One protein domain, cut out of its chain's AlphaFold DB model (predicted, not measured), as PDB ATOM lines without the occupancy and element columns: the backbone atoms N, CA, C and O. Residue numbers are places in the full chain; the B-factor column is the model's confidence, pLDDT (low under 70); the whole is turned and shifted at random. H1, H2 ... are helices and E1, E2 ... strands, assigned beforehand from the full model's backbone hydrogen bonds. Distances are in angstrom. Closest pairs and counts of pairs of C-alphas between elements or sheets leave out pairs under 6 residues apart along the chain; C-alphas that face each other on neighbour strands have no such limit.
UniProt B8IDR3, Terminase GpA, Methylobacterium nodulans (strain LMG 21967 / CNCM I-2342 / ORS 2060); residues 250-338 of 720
ATOM      1  N   PRO A 250     -15.491  47.181  10.887       98.12
ATOM      2  CA  PRO A 250     -16.353  48.256  10.414       98.12
ATOM      3  C   PRO A 250     -16.663  48.076   8.926       98.12
ATOM      4  O   PRO A 250     -15.793  47.707   8.139       98.12
ATOM      5  N   CYS A 251     -17.893  48.366   8.521       97.81
ATOM      6  CA  CYS A 251     -18.253  48.493   7.115       97.81
ATOM      7  C   CYS A 251     -17.619  49.768   6.522       97.81
ATOM      8  O   CYS A 251     -17.787  50.835   7.117       97.81
ATOM      9  N   PRO A 252     -16.961  49.717   5.347       97.69
ATOM     10  CA  PRO A 252     -16.408  50.912   4.702       97.69
ATOM     11  C   PRO A 252     -17.491  51.906   4.247       97.69
ATOM     12  O   PRO A 252     -17.200  53.082   4.064       97.69
ATOM     13  N   HIS A 253     -18.742  51.454   4.101       97.19
ATOM     14  CA  HIS A 253     -19.850  52.276   3.600       97.19
ATOM     15  C   HIS A 253     -20.641  52.974   4.710       97.19
ATOM     16  O   HIS A 253     -20.911  54.165   4.607       97.19
ATOM     17  N   CYS A 254     -21.033  52.247   5.767       97.25
ATOM     18  CA  CYS A 254     -21.849  52.802   6.860       97.25
ATOM     19  C   CYS A 254     -21.104  52.974   8.192       97.25
ATOM     20  O   CYS A 254     -21.616  53.636   9.086       97.25
ATOM     21  N   GLY A 255     -19.912  52.394   8.349       97.50
ATOM     22  CA  GLY A 255     -19.127  52.461   9.585       97.50
ATOM     23  C   GLY A 255     -19.549  51.488  10.690       97.50
ATOM     24  O   GLY A 255     -18.768  51.281  11.617       97.50
ATOM     25  N   ASP A 256     -20.724  50.859  10.593       98.06
ATOM     26  CA  ASP A 256     -21.188  49.879  11.582       98.06
ATOM     27  C   ASP A 256     -20.303  48.634  11.615       98.06
ATOM     28  O   ASP A 256     -19.778  48.178  10.595       98.06
ATOM     29  N   PHE A 257     -20.162  48.066  12.805       98.38
ATOM     30  CA  PHE A 257     -19.296  46.935  13.086       98.38
ATOM     31  C   PHE A 257     -20.063  45.626  12.949       98.38
ATOM     32  O   PHE A 257     -21.148  45.478  13.497       98.38
ATOM     33  N   GLN A 258     -19.490  44.650  12.255       97.62
ATOM     34  CA  GLN A 258     -20.132  43.360  11.992       97.62
ATOM     35  C   GLN A 258     -19.120  42.218  11.987       97.62
ATOM     36  O   GLN A 258     -17.933  42.423  11.722       97.62
ATOM     37  N   VAL A 259     -19.594  40.996  12.209       96.69
ATOM     38  CA  VAL A 259     -18.802  39.784  11.969       96.69
ATOM     39  C   VAL A 259     -18.968  39.362  10.506       96.69
ATOM     40  O   VAL A 259     -20.079  39.270   9.995       96.69
ATOM     41  N   LEU A 260     -17.875  39.072   9.805       95.94
ATOM     42  CA  LEU A 260     -17.930  38.409   8.501       95.94
ATOM     43  C   LEU A 260     -18.387  36.958   8.688       95.94
ATOM     44  O   LEU A 260     -17.695  36.186   9.358       95.94
ATOM     45  N   THR A 261     -19.517  36.587   8.085       94.06
ATOM     46  CA  THR A 261     -20.091  35.233   8.134       94.06
ATOM     47  C   THR A 261     -20.179  34.630   6.729       94.06
ATOM     48  O   THR A 261     -20.317  35.374   5.755       94.06
ATOM     49  N   PRO A 262     -20.145  33.293   6.582       91.25
ATOM     50  CA  PRO A 262     -20.289  32.646   5.275       91.25
ATOM     51  C   PRO A 262     -21.586  33.021   4.548       91.25
ATOM     52  O   PRO A 262     -21.577  33.140   3.329       91.25
ATOM     53  N   ALA A 263     -22.672  33.270   5.289       90.81
ATOM     54  CA  ALA A 263     -23.961  33.689   4.735       90.81
ATOM     55  C   ALA A 263     -23.884  35.020   3.966       90.81
ATOM     56  O   ALA A 263     -24.633  35.239   3.018       90.81
ATOM     57  N   ASN A 264     -22.944  35.888   4.341       93.75
ATOM     58  CA  ASN A 264     -22.802  37.212   3.747       93.75
ATOM     59  C   ASN A 264     -21.736  37.251   2.651       93.75
ATOM     60  O   ASN A 264     -21.604  38.278   1.984       93.75
ATOM     61  N   LEU A 265     -20.991  36.162   2.444       96.38
ATOM     62  CA  LEU A 265     -20.011  36.036   1.370       96.38
ATOM     63  C   LEU A 265     -20.737  35.816   0.034       96.38
ATOM     64  O   LEU A 265     -21.308  34.758  -0.222       96.38
ATOM     65  N   GLN A 266     -20.692  36.824  -0.827       96.50
ATOM     66  CA  GLN A 266     -21.383  36.847  -2.107       96.50
ATOM     67  C   GLN A 266     -20.543  36.221  -3.216       96.50
ATOM     68  O   GLN A 266     -19.318  36.378  -3.274       96.50
ATOM     69  N   ALA A 267     -21.237  35.552  -4.135       94.88
ATOM     70  CA  ALA A 267     -20.623  34.951  -5.303       94.88
ATOM     71  C   ALA A 267     -19.949  36.002  -6.206       94.88
ATOM     72  O   ALA A 267     -20.451  37.122  -6.346       94.88
ATOM     73  N   PRO A 268     -18.841  35.641  -6.872       94.75
ATOM     74  CA  PRO A 268     -18.309  36.402  -7.991       94.75
ATOM     75  C   PRO A 268     -19.384  36.688  -9.044       94.75
ATOM     76  O   PRO A 268     -20.032  35.766  -9.532       94.75
ATOM     77  N   SER A 269     -19.539  37.952  -9.430       92.62
ATOM     78  CA  SER A 269     -20.513  38.376 -10.438       92.62
ATOM     79  C   SER A 269     -19.892  39.367 -11.418       92.62
ATOM     80  O   SER A 269     -18.836  39.941 -11.146       92.62
ATOM     81  N   GLU A 270     -20.552  39.606 -12.550       92.25
ATOM     82  CA  GLU A 270     -20.124  40.636 -13.502       92.25
ATOM     83  C   GLU A 270     -20.063  42.025 -12.842       92.25
ATOM     84  O   GLU A 270     -19.082  42.746 -13.018       92.25
ATOM     85  N   ALA A 271     -21.036  42.348 -11.979       88.38
ATOM     86  CA  ALA A 271     -21.090  43.607 -11.233       88.38
ATOM     87  C   ALA A 271     -19.887  43.815 -10.292       88.38
ATOM     88  O   ALA A 271     -19.497  44.950 -10.029       88.38
ATOM     89  N   THR A 272     -19.269  42.733  -9.809       90.00
ATOM     90  CA  THR A 272     -18.083  42.776  -8.937       90.00
ATOM     91  C   THR A 272     -16.778  42.499  -9.690       90.00
ATOM     92  O   THR A 272     -15.729  42.298  -9.075       90.00
ATOM     93  N   GLY A 273     -16.807  42.454 -11.028       91.31
ATOM     94  CA  GLY A 273     -15.645  42.100 -11.845       91.31
ATOM     95  C   GLY A 273     -15.123  40.692 -11.550       91.31
ATOM     96  O   GLY A 273     -13.911  40.482 -11.489       91.31
ATOM     97  N   TRP A 274     -16.034  39.743 -11.315       91.94
ATOM     98  CA  TRP A 274     -15.761  38.338 -10.994       91.94
ATOM     99  C   TRP A 274     -14.941  38.118  -9.714       91.94
ATOM    100  O   TRP A 274     -14.236  37.110  -9.583       91.94
ATOM    101  N   ARG A 275     -15.070  39.026  -8.740       94.62
ATOM    102  CA  ARG A 275     -14.539  38.865  -7.378       94.62
ATOM    103  C   ARG A 275     -15.660  38.572  -6.387       94.62
ATOM    104  O   ARG A 275     -16.741  39.151  -6.486       94.62
ATOM    105  N   ALA A 276     -15.401  37.689  -5.427       96.81
ATOM    106  CA  ALA A 276     -16.286  37.526  -4.279       96.81
ATOM    107  C   ALA A 276     -16.206  38.763  -3.372       96.81
ATOM    108  O   ALA A 276     -15.141  39.366  -3.225       96.81
ATOM    109  N   THR A 277     -17.332  39.122  -2.765       97.69
ATOM    110  CA  THR A 277     -17.493  40.303  -1.901       97.69
ATOM    111  C   THR A 277     -18.261  39.914  -0.643       97.69
ATOM    112  O   THR A 277     -18.831  38.829  -0.588       97.69
ATOM    113  N   PHE A 278     -18.293  40.769   0.375       97.88
ATOM    114  CA  PHE A 278     -19.211  40.591   1.505       97.88
ATOM    115  C   PHE A 278     -20.366  41.583   1.409       97.88
ATOM    116  O   PHE A 278     -20.129  42.772   1.244       97.88
ATOM    117  N   ALA A 279     -21.608  41.132   1.557       97.38
ATOM    118  CA  ALA A 279     -22.737  42.040   1.748       97.38
ATOM    119  C   ALA A 279     -22.747  42.542   3.199       97.38
ATOM    120  O   ALA A 279     -22.682  41.747   4.139       97.38
ATOM    121  N   CYS A 280     -22.805  43.859   3.400       97.38
ATOM    122  CA  CYS A 280     -22.921  44.427   4.737       97.38
ATOM    123  C   CYS A 280     -24.270  44.067   5.367       97.38
ATOM    124  O   CYS A 280     -25.319  44.297   4.774       97.38
ATOM    125  N   GLN A 281     -24.242  43.587   6.606       97.00
ATOM    126  CA  GLN A 281     -25.434  43.215   7.370       97.00
ATOM    127  C   GLN A 281     -26.312  44.403   7.784       97.00
ATOM    128  O   GLN A 281     -27.490  44.214   8.063       97.00
ATOM    129  N   SER A 282     -25.750  45.617   7.842       96.12
ATOM    130  CA  SER A 282     -26.487  46.842   8.184       96.12
ATOM    131  C   SER A 282     -27.103  47.485   6.938       96.12
ATOM    132  O   SER A 282     -28.318  47.608   6.820       96.12
ATOM    133  N   CYS A 283     -26.263  47.868   5.968       96.62
ATOM    134  CA  CYS A 283     -26.689  48.669   4.817       96.62
ATOM    135  C   CYS A 283     -26.853  47.884   3.503       96.62
ATOM    136  O   CYS A 283     -27.205  48.480   2.487       96.62
ATOM    137  N   GLY A 284     -26.548  46.582   3.479       96.06
ATOM    138  CA  GLY A 284     -26.656  45.723   2.290       96.06
ATOM    139  C   GLY A 284     -25.601  45.955   1.201       96.06
ATOM    140  O   GLY A 284     -25.529  45.179   0.251       96.06
ATOM    141  N   GLN A 285     -24.769  46.995   1.316       96.69
ATOM    142  CA  GLN A 285     -23.750  47.327   0.316       96.69
ATOM    143  C   GLN A 285     -22.658  46.254   0.234       96.69
ATOM    144  O   GLN A 285     -22.278  45.662   1.247       96.69
ATOM    145  N   LEU A 286     -22.133  46.035  -0.974       96.75
ATOM    146  CA  LEU A 286     -21.049  45.086  -1.218       96.75
ATOM    147  C   LEU A 286     -19.703  45.686  -0.800       96.75
ATOM    148  O   LEU A 286     -19.322  46.777  -1.221       96.75
ATOM    149  N   ILE A 287     -18.981  44.949   0.030       97.12
ATOM    150  CA  ILE A 287     -17.642  45.249   0.523       97.12
ATOM    151  C   ILE A 287     -16.657  44.479  -0.350       97.12
ATOM    152  O   ILE A 287     -16.750  43.249  -0.447       97.12
ATOM    153  N   ASP A 288     -15.722  45.186  -0.982       95.06
ATOM    154  CA  ASP A 288     -14.690  44.568  -1.813       95.06
ATOM    155  C   ASP A 288     -13.481  44.187  -0.942       95.06
ATOM    156  O   ASP A 288     -13.220  44.749   0.123       95.06
ATOM    157  N   GLN A 289     -12.727  43.181  -1.376       94.56
ATOM    158  CA  GLN A 289     -11.548  42.711  -0.658       94.56
ATOM    159  C   GLN A 289     -10.472  43.803  -0.524       94.56
ATOM    160  O   GLN A 289      -9.653  43.730   0.395       94.56
ATOM    161  N   VAL A 290     -10.459  44.810  -1.406       94.00
ATOM    162  CA  VAL A 290      -9.542  45.958  -1.290       94.00
ATOM    163  C   VAL A 290      -9.735  46.742   0.013       94.00
ATOM    164  O   VAL A 290      -8.751  47.219   0.576       94.00
ATOM    165  N   ASP A 291     -10.957  46.781   0.552       95.19
ATOM    166  CA  ASP A 291     -11.286  47.497   1.793       95.19
ATOM    167  C   ASP A 291     -10.783  46.751   3.040       95.19
ATOM    168  O   ASP A 291     -10.626  47.322   4.123       95.19
ATOM    169  N   ARG A 292     -10.473  45.454   2.896       94.44
ATOM    170  CA  ARG A 292     -10.136  44.555   4.006       94.44
ATOM    171  C   ARG A 292      -8.991  45.078   4.868       94.44
ATOM    172  O   ARG A 292      -9.036  44.906   6.080       94.44
ATOM    173  N   ALA A 293      -7.955  45.671   4.278       93.75
ATOM    174  CA  ALA A 293      -6.792  46.125   5.044       93.75
ATOM    175  C   ALA A 293      -7.174  47.205   6.072       93.75
ATOM    176  O   ALA A 293      -6.817  47.086   7.245       93.75
ATOM    177  N   GLU A 294      -7.952  48.207   5.656       94.94
ATOM    178  CA  GLU A 294      -8.441  49.259   6.551       94.94
ATOM    179  C   GLU A 294      -9.442  48.697   7.569       94.94
ATOM    180  O   GLU A 294      -9.339  48.970   8.769       94.94
ATOM    181  N   MET A 295     -10.362  47.842   7.110       96.31
ATOM    182  CA  MET A 295     -11.338  47.184   7.978       96.31
ATOM    183  C   MET A 295     -10.662  46.389   9.100       96.31
ATOM    184  O   MET A 295     -11.051  46.498  10.259       96.31
ATOM    185  N   LEU A 296      -9.634  45.597   8.782       95.50
ATOM    186  CA  LEU A 296      -8.921  44.777   9.765       95.50
ATOM    187  C   LEU A 296      -8.092  45.613  10.746       95.50
ATOM    188  O   LEU A 296      -7.983  45.223  11.913       95.50
ATOM    189  N   ALA A 297      -7.534  46.740  10.293       94.38
ATOM    190  CA  ALA A 297      -6.781  47.668  11.137       94.38
ATOM    191  C   ALA A 297      -7.668  48.331  12.202       94.38
ATOM    192  O   ALA A 297      -7.214  48.564  13.318       94.38
ATOM    193  N   ARG A 298      -8.939  48.581  11.870       95.25
ATOM    194  CA  ARG A 298      -9.943  49.195  12.756       95.25
ATOM    195  C   ARG A 298     -10.843  48.185  13.468       95.25
ATOM    196  O   ARG A 298     -11.764  48.581  14.173       95.25
ATOM    197  N   ALA A 299     -10.637  46.893  13.233       95.88
ATOM    198  CA  ALA A 299     -11.478  45.853  13.800       95.88
ATOM    199  C   ALA A 299     -11.244  45.688  15.305       95.88
ATOM    200  O   ALA A 299     -10.148  45.936  15.814       95.88
ATOM    201  N   GLU A 300     -12.247  45.153  15.994       94.81
ATOM    202  CA  GLU A 300     -12.233  44.962  17.443       94.81
ATOM    203  C   GLU A 300     -12.591  43.529  17.832       94.81
ATOM    204  O   GLU A 300     -13.341  42.835  17.143       94.81
ATOM    205  N   TRP A 301     -11.987  43.044  18.916       94.19
ATOM    206  CA  TRP A 301     -12.351  41.763  19.517       94.19
ATOM    207  C   TRP A 301     -13.426  41.997  20.573       94.19
ATOM    208  O   TRP A 301     -13.179  42.659  21.579       94.19
ATOM    209  N   ILE A 302     -14.612  41.430  20.354       93.75
ATOM    210  CA  ILE A 302     -15.757  41.615  21.249       93.75
ATOM    211  C   ILE A 302     -16.119  40.271  21.884       93.75
ATOM    212  O   ILE A 302     -16.365  39.316  21.138       93.75
ATOM    213  N   PRO A 303     -16.137  40.158  23.229       92.50
ATOM    214  CA  PRO A 303     -16.610  38.961  23.917       92.50
ATOM    215  C   PRO A 303     -18.112  38.805  23.690       92.50
ATOM    216  O   PRO A 303     -18.878  39.728  23.945       92.50
ATOM    217  N   THR A 304     -18.526  37.643  23.189       92.56
ATOM    218  CA  THR A 304     -19.939  37.385  22.852       92.56
ATOM    219  C   THR A 304     -20.660  36.531  23.886       92.56
ATOM    220  O   THR A 304     -21.883  36.404  23.840       92.56
ATOM    221  N   TRP A 305     -19.927  35.962  24.846       91.44
ATOM    222  CA  TRP A 305     -20.541  35.287  25.975       91.44
ATOM    223  C   TRP A 305     -21.262  36.294  26.876       91.44
ATOM    224  O   TRP A 305     -20.683  37.298  27.289       91.44
ATOM    225  N   VAL A 306     -22.509  35.978  27.221       87.31
ATOM    226  CA  VAL A 306     -23.311  36.728  28.189       87.31
ATOM    227  C   VAL A 306     -23.931  35.764  29.210       87.31
ATOM    228  O   VAL A 306     -24.222  34.614  28.857       87.31
ATOM    229  N   PRO A 307     -24.148  36.187  30.470       84.88
ATOM    230  CA  PRO A 307     -24.876  35.391  31.455       84.88
ATOM    231  C   PRO A 307     -26.299  35.043  30.995       84.88
ATOM    232  O   PRO A 307     -26.906  35.757  30.194       84.88
ATOM    233  N   ALA A 308     -26.865  33.962  31.536       84.38
ATOM    234  CA  ALA A 308     -28.237  33.567  31.226       84.38
ATOM    235  C   ALA A 308     -29.231  34.695  31.568       84.38
ATOM    236  O   ALA A 308     -29.200  35.245  32.666       84.38
ATOM    237  N   GLY A 309     -30.107  35.037  30.618       85.44
ATOM    238  CA  GLY A 309     -31.092  36.119  30.759       85.44
ATOM    239  C   GLY A 309     -30.571  37.526  30.436       85.44
ATOM    240  O   GLY A 309     -31.372  38.456  30.368       85.44
ATOM    241  N   ALA A 310     -29.266  37.703  30.196       87.31
ATOM    242  CA  ALA A 310     -28.724  38.966  29.705       87.31
ATOM    243  C   ALA A 310     -28.998  39.154  28.202       87.31
ATOM    244  O   ALA A 310     -29.195  38.192  27.454       87.31
ATOM    245  N   ARG A 311     -28.989  40.413  27.745       87.50
ATOM    246  CA  ARG A 311     -29.133  40.745  26.322       87.50
ATOM    247  C   ARG A 311     -27.941  40.168  25.538       87.50
ATOM    248  O   ARG A 311     -26.807  40.478  25.904       87.50
ATOM    249  N   PRO A 312     -28.165  39.389  24.464       91.38
ATOM    250  CA  PRO A 312     -27.076  38.890  23.631       91.38
ATOM    251  C   PRO A 312     -26.371  40.038  22.906       91.38
ATOM    252  O   PRO A 312     -26.989  41.052  22.564       91.38
ATOM    253  N   VAL A 313     -25.076  39.857  22.647       92.31
ATOM    254  CA  VAL A 313     -24.315  40.770  21.788       92.31
ATOM    255  C   VAL A 313     -24.870  40.659  20.363       92.31
ATOM    256  O   VAL A 313     -24.966  39.543  19.850       92.31
ATOM    257  N   PRO A 314     -25.269  41.768  19.718       93.12
ATOM    258  CA  PRO A 314     -25.829  41.710  18.374       93.12
ATOM    259  C   PRO A 314     -24.748  41.380  17.331       93.12
ATOM    260  O   PRO A 314     -23.567  41.694  17.505       93.12
ATOM    261  N   GLU A 315     -25.148  40.768  16.215       90.25
ATOM    262  CA  GLU A 315     -24.237  40.454  15.097       90.25
ATOM    263  C   GLU A 315     -23.713  41.714  14.390       90.25
ATOM    264  O   GLU A 315     -22.617  41.705  13.822       90.25
ATOM    265  N   VAL A 316     -24.481  42.805  14.485       96.44
ATOM    266  CA  VAL A 316     -24.148  44.145  13.999       96.44
ATOM    267  C   VAL A 316     -24.237  45.135  15.152       96.44
ATOM    268  O   VAL A 316     -25.228  45.172  15.879       96.44
ATOM    269  N   ILE A 317     -23.205  45.955  15.307       97.50
ATOM    270  CA  ILE A 317     -23.088  46.975  16.342       97.50
ATOM    271  C   ILE A 317     -22.943  48.335  15.655       97.50
ATOM    272  O   ILE A 317     -21.959  48.541  14.935       97.50
ATOM    273  N   PRO A 318     -23.874  49.278  15.877       97.31
ATOM    274  CA  PRO A 318     -23.721  50.640  15.390       97.31
ATOM    275  C   PRO A 318     -22.413  51.262  15.878       97.31
ATOM    276  O   PRO A 318     -22.034  51.082  17.037       97.31
ATOM    277  N   ALA A 319     -21.730  52.032  15.028       95.75
ATOM    278  CA  ALA A 319     -20.423  52.605  15.378       95.75
ATOM    279  C   ALA A 319     -20.448  53.420  16.690       95.75
ATOM    280  O   ALA A 319     -19.513  53.352  17.486       95.75
ATOM    281  N   ALA A 320     -21.544  54.145  16.940       95.94
ATOM    282  CA  ALA A 320     -21.748  54.935  18.155       95.94
ATOM    283  C   ALA A 320     -21.890  54.085  19.432       95.94
ATOM    284  O   ALA A 320     -21.603  54.562  20.527       95.94
ATOM    285  N   GLU A 321     -22.312  52.828  19.298       95.62
ATOM    286  CA  GLU A 321     -22.526  51.898  20.408       95.62
ATOM    287  C   GLU A 321     -21.316  50.997  20.671       95.62
ATOM    288  O   GLU A 321     -21.273  50.325  21.698       95.62
ATOM    289  N   LEU A 322     -20.309  50.975  19.792       93.19
ATOM    290  CA  LEU A 322     -19.168  50.058  19.895       93.19
ATOM    291  C   LEU A 322     -18.505  50.083  21.275       93.19
ATOM    292  O   LEU A 322     -18.236  49.029  21.848       93.19
ATOM    293  N   ALA A 323     -18.287  51.281  21.824       91.31
ATOM    294  CA  ALA A 323     -17.596  51.477  23.094       91.31
ATOM    295  C   ALA A 323     -18.236  50.709  24.265       91.31
ATOM    296  O   ALA A 323     -17.520  50.312  25.181       91.31
ATOM    297  N   GLN A 324     -19.551  50.448  24.227       90.44
ATOM    298  CA  GLN A 324     -20.257  49.711  25.283       90.44
ATOM    299  C   GLN A 324     -19.938  48.207  25.283       90.44
ATOM    300  O   GLN A 324     -20.129  47.534  26.293       90.44
ATOM    301  N   TRP A 325     -19.447  47.686  24.157       89.75
ATOM    302  CA  TRP A 325     -19.112  46.275  23.963       89.75
ATOM    303  C   TRP A 325     -17.605  46.001  24.045       89.75
ATOM    304  O   TRP A 325     -17.184  44.842  24.072       89.75
ATOM    305  N   LEU A 326     -16.776  47.050  24.083       86.81
ATOM    306  CA  LEU A 326     -15.328  46.904  24.175       86.81
ATOM    307  C   LEU A 326     -14.905  46.415  25.560       86.81
ATOM    308  O   LEU A 326     -15.417  46.831  26.599       86.81
ATOM    309  N   CYS A 327     -13.893  45.553  25.563       78.25
ATOM    310  CA  CYS A 327     -13.266  45.040  26.770       78.25
ATOM    311  C   CYS A 327     -11.834  45.599  26.874       78.25
ATOM    312  O   CYS A 327     -10.936  45.090  26.184       78.25
ATOM    313  N   PRO A 328     -11.590  46.625  27.720       68.19
ATOM    314  CA  PRO A 328     -10.278  47.253  27.826       68.19
ATOM    315  C   PRO A 328      -9.167  46.237  28.146       68.19
ATOM    316  O   PRO A 328      -9.385  45.332  28.967       68.19
ATOM    317  N   PRO A 329      -7.972  46.375  27.539       60.78
ATOM    318  CA  PRO A 329      -6.779  45.635  27.939       60.78
ATOM    319  C   PRO A 329      -6.552  45.705  29.455       60.78
ATOM    320  O   PRO A 329      -6.673  46.763  30.067       60.78
ATOM    321  N   CYS A 330      -6.259  44.558  30.069       52.97
ATOM    322  CA  CYS A 330      -5.784  44.425  31.454       52.97
ATOM    323  C   CYS A 330      -6.749  44.773  32.614       52.97
ATOM    324  O   CYS A 330      -6.423  44.440  33.747       52.97
ATOM    325  N   THR A 331      -7.946  45.335  32.391       52.81
ATOM    326  CA  THR A 331      -8.938  45.584  33.476       52.81
ATOM    327  C   THR A 331     -10.294  44.895  33.273       52.81
ATOM    328  O   THR A 331     -11.057  44.728  34.225       52.81
ATOM    329  N   GLY A 332     -10.603  44.438  32.052       47.69
ATOM    330  CA  GLY A 332     -11.872  43.762  31.734       47.69
ATOM    331  C   GLY A 332     -11.763  42.280  31.366       47.69
ATOM    332  O   GLY A 332     -12.782  41.600  31.283       47.69
ATOM    333  N   ARG A 333     -10.553  41.762  31.124       58.56
ATOM    334  CA  ARG A 333     -10.350  40.558  30.288       58.56
ATOM    335  C   ARG A 333     -10.493  39.204  30.988       58.56
ATOM    336  O   ARG A 333     -10.250  38.185  30.352       58.56
ATOM    337  N   VAL A 334     -10.894  39.186  32.262       59.16
ATOM    338  CA  VAL A 334     -11.163  37.956  33.038       59.16
ATOM    339  C   VAL A 334     -12.212  38.209  34.130       59.16
ATOM    340  O   VAL A 334     -11.999  37.882  35.293       59.16
ATOM    341  N   ARG A 335     -13.334  38.871  33.816       58.00
ATOM    342  CA  ARG A 335     -14.366  39.111  34.848       58.00
ATOM    343  C   ARG A 335     -15.070  37.823  35.274       58.00
ATOM    344  O   ARG A 335     -15.338  37.642  36.454       58.00
ATOM    345  N   GLU A 336     -15.329  36.932  34.317       73.56
ATOM    346  CA  GLU A 336     -16.119  35.711  34.551       73.56
ATOM    347  C   GLU A 336     -15.566  34.489  33.807       73.56
ATOM    348  O   GLU A 336     -15.600  33.373  34.324       73.56
ATOM    349  N   ARG A 337     -15.009  34.685  32.605       88.62
ATOM    350  CA  ARG A 337     -14.430  33.618  31.781       88.62
ATOM    351  C   ARG A 337     -13.079  34.023  31.204       88.62
ATOM    352  O   ARG A 337     -12.762  35.205  31.100       88.62
ATOM    353  N   GLN A 338     -12.282  33.015  30.860       92.31
ATOM    354  CA  GLN A 338     -10.983  33.189  30.212       92.31
ATOM    355  C   GLN A 338     -11.167  33.594  28.737       92.31
ATOM    356  O   GLN A 338     -12.148  33.170  28.117       92.31
TER     357      GLN A 338
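This is residues 250 to 338 of the 720 residues of the protein "Terminase GpA" of Methylobacterium nodulans (strain LMG 21967 / CNCM I-2342 / ORS 2060) (UniProt B8IDR3). Little regular structure: loose, elongated loops, with E1 and H1 in one half, E2 and H2 in the other. Two named strands and two named helices, in the order E1, H1, E2, H2 along the chain, hold 21 of the 89 printed residues, mixed in class. The radius of gyration of the C-alphas is 15.3 A, the spans 48 by 27 by 24 A.

The closest C-alphas of H1, residues 289 to 297, and E1, residues 277 to 279, are those of Gln 289 and Thr 277, 6.5 A apart. E2, residues 300 to 302, and H2, residues 319 to 324, are apart. O i to N i+4 pairs within hydrogen-bond range are 3 of 5 in H1, 0 of 2 in H2, beside 2 of 3 O i to N i+3 pairs.

H1 spans 13.7 A from C-alpha 289 at (-11.548, 42.711, -0.658). H2 spans 10.3 A to C-alpha 324 at (-20.257, 49.711, 25.283).

The printed part has no cut. The 16-residue link E2 to H2 is long. Residues 328 to 335 have pLDDT under 70.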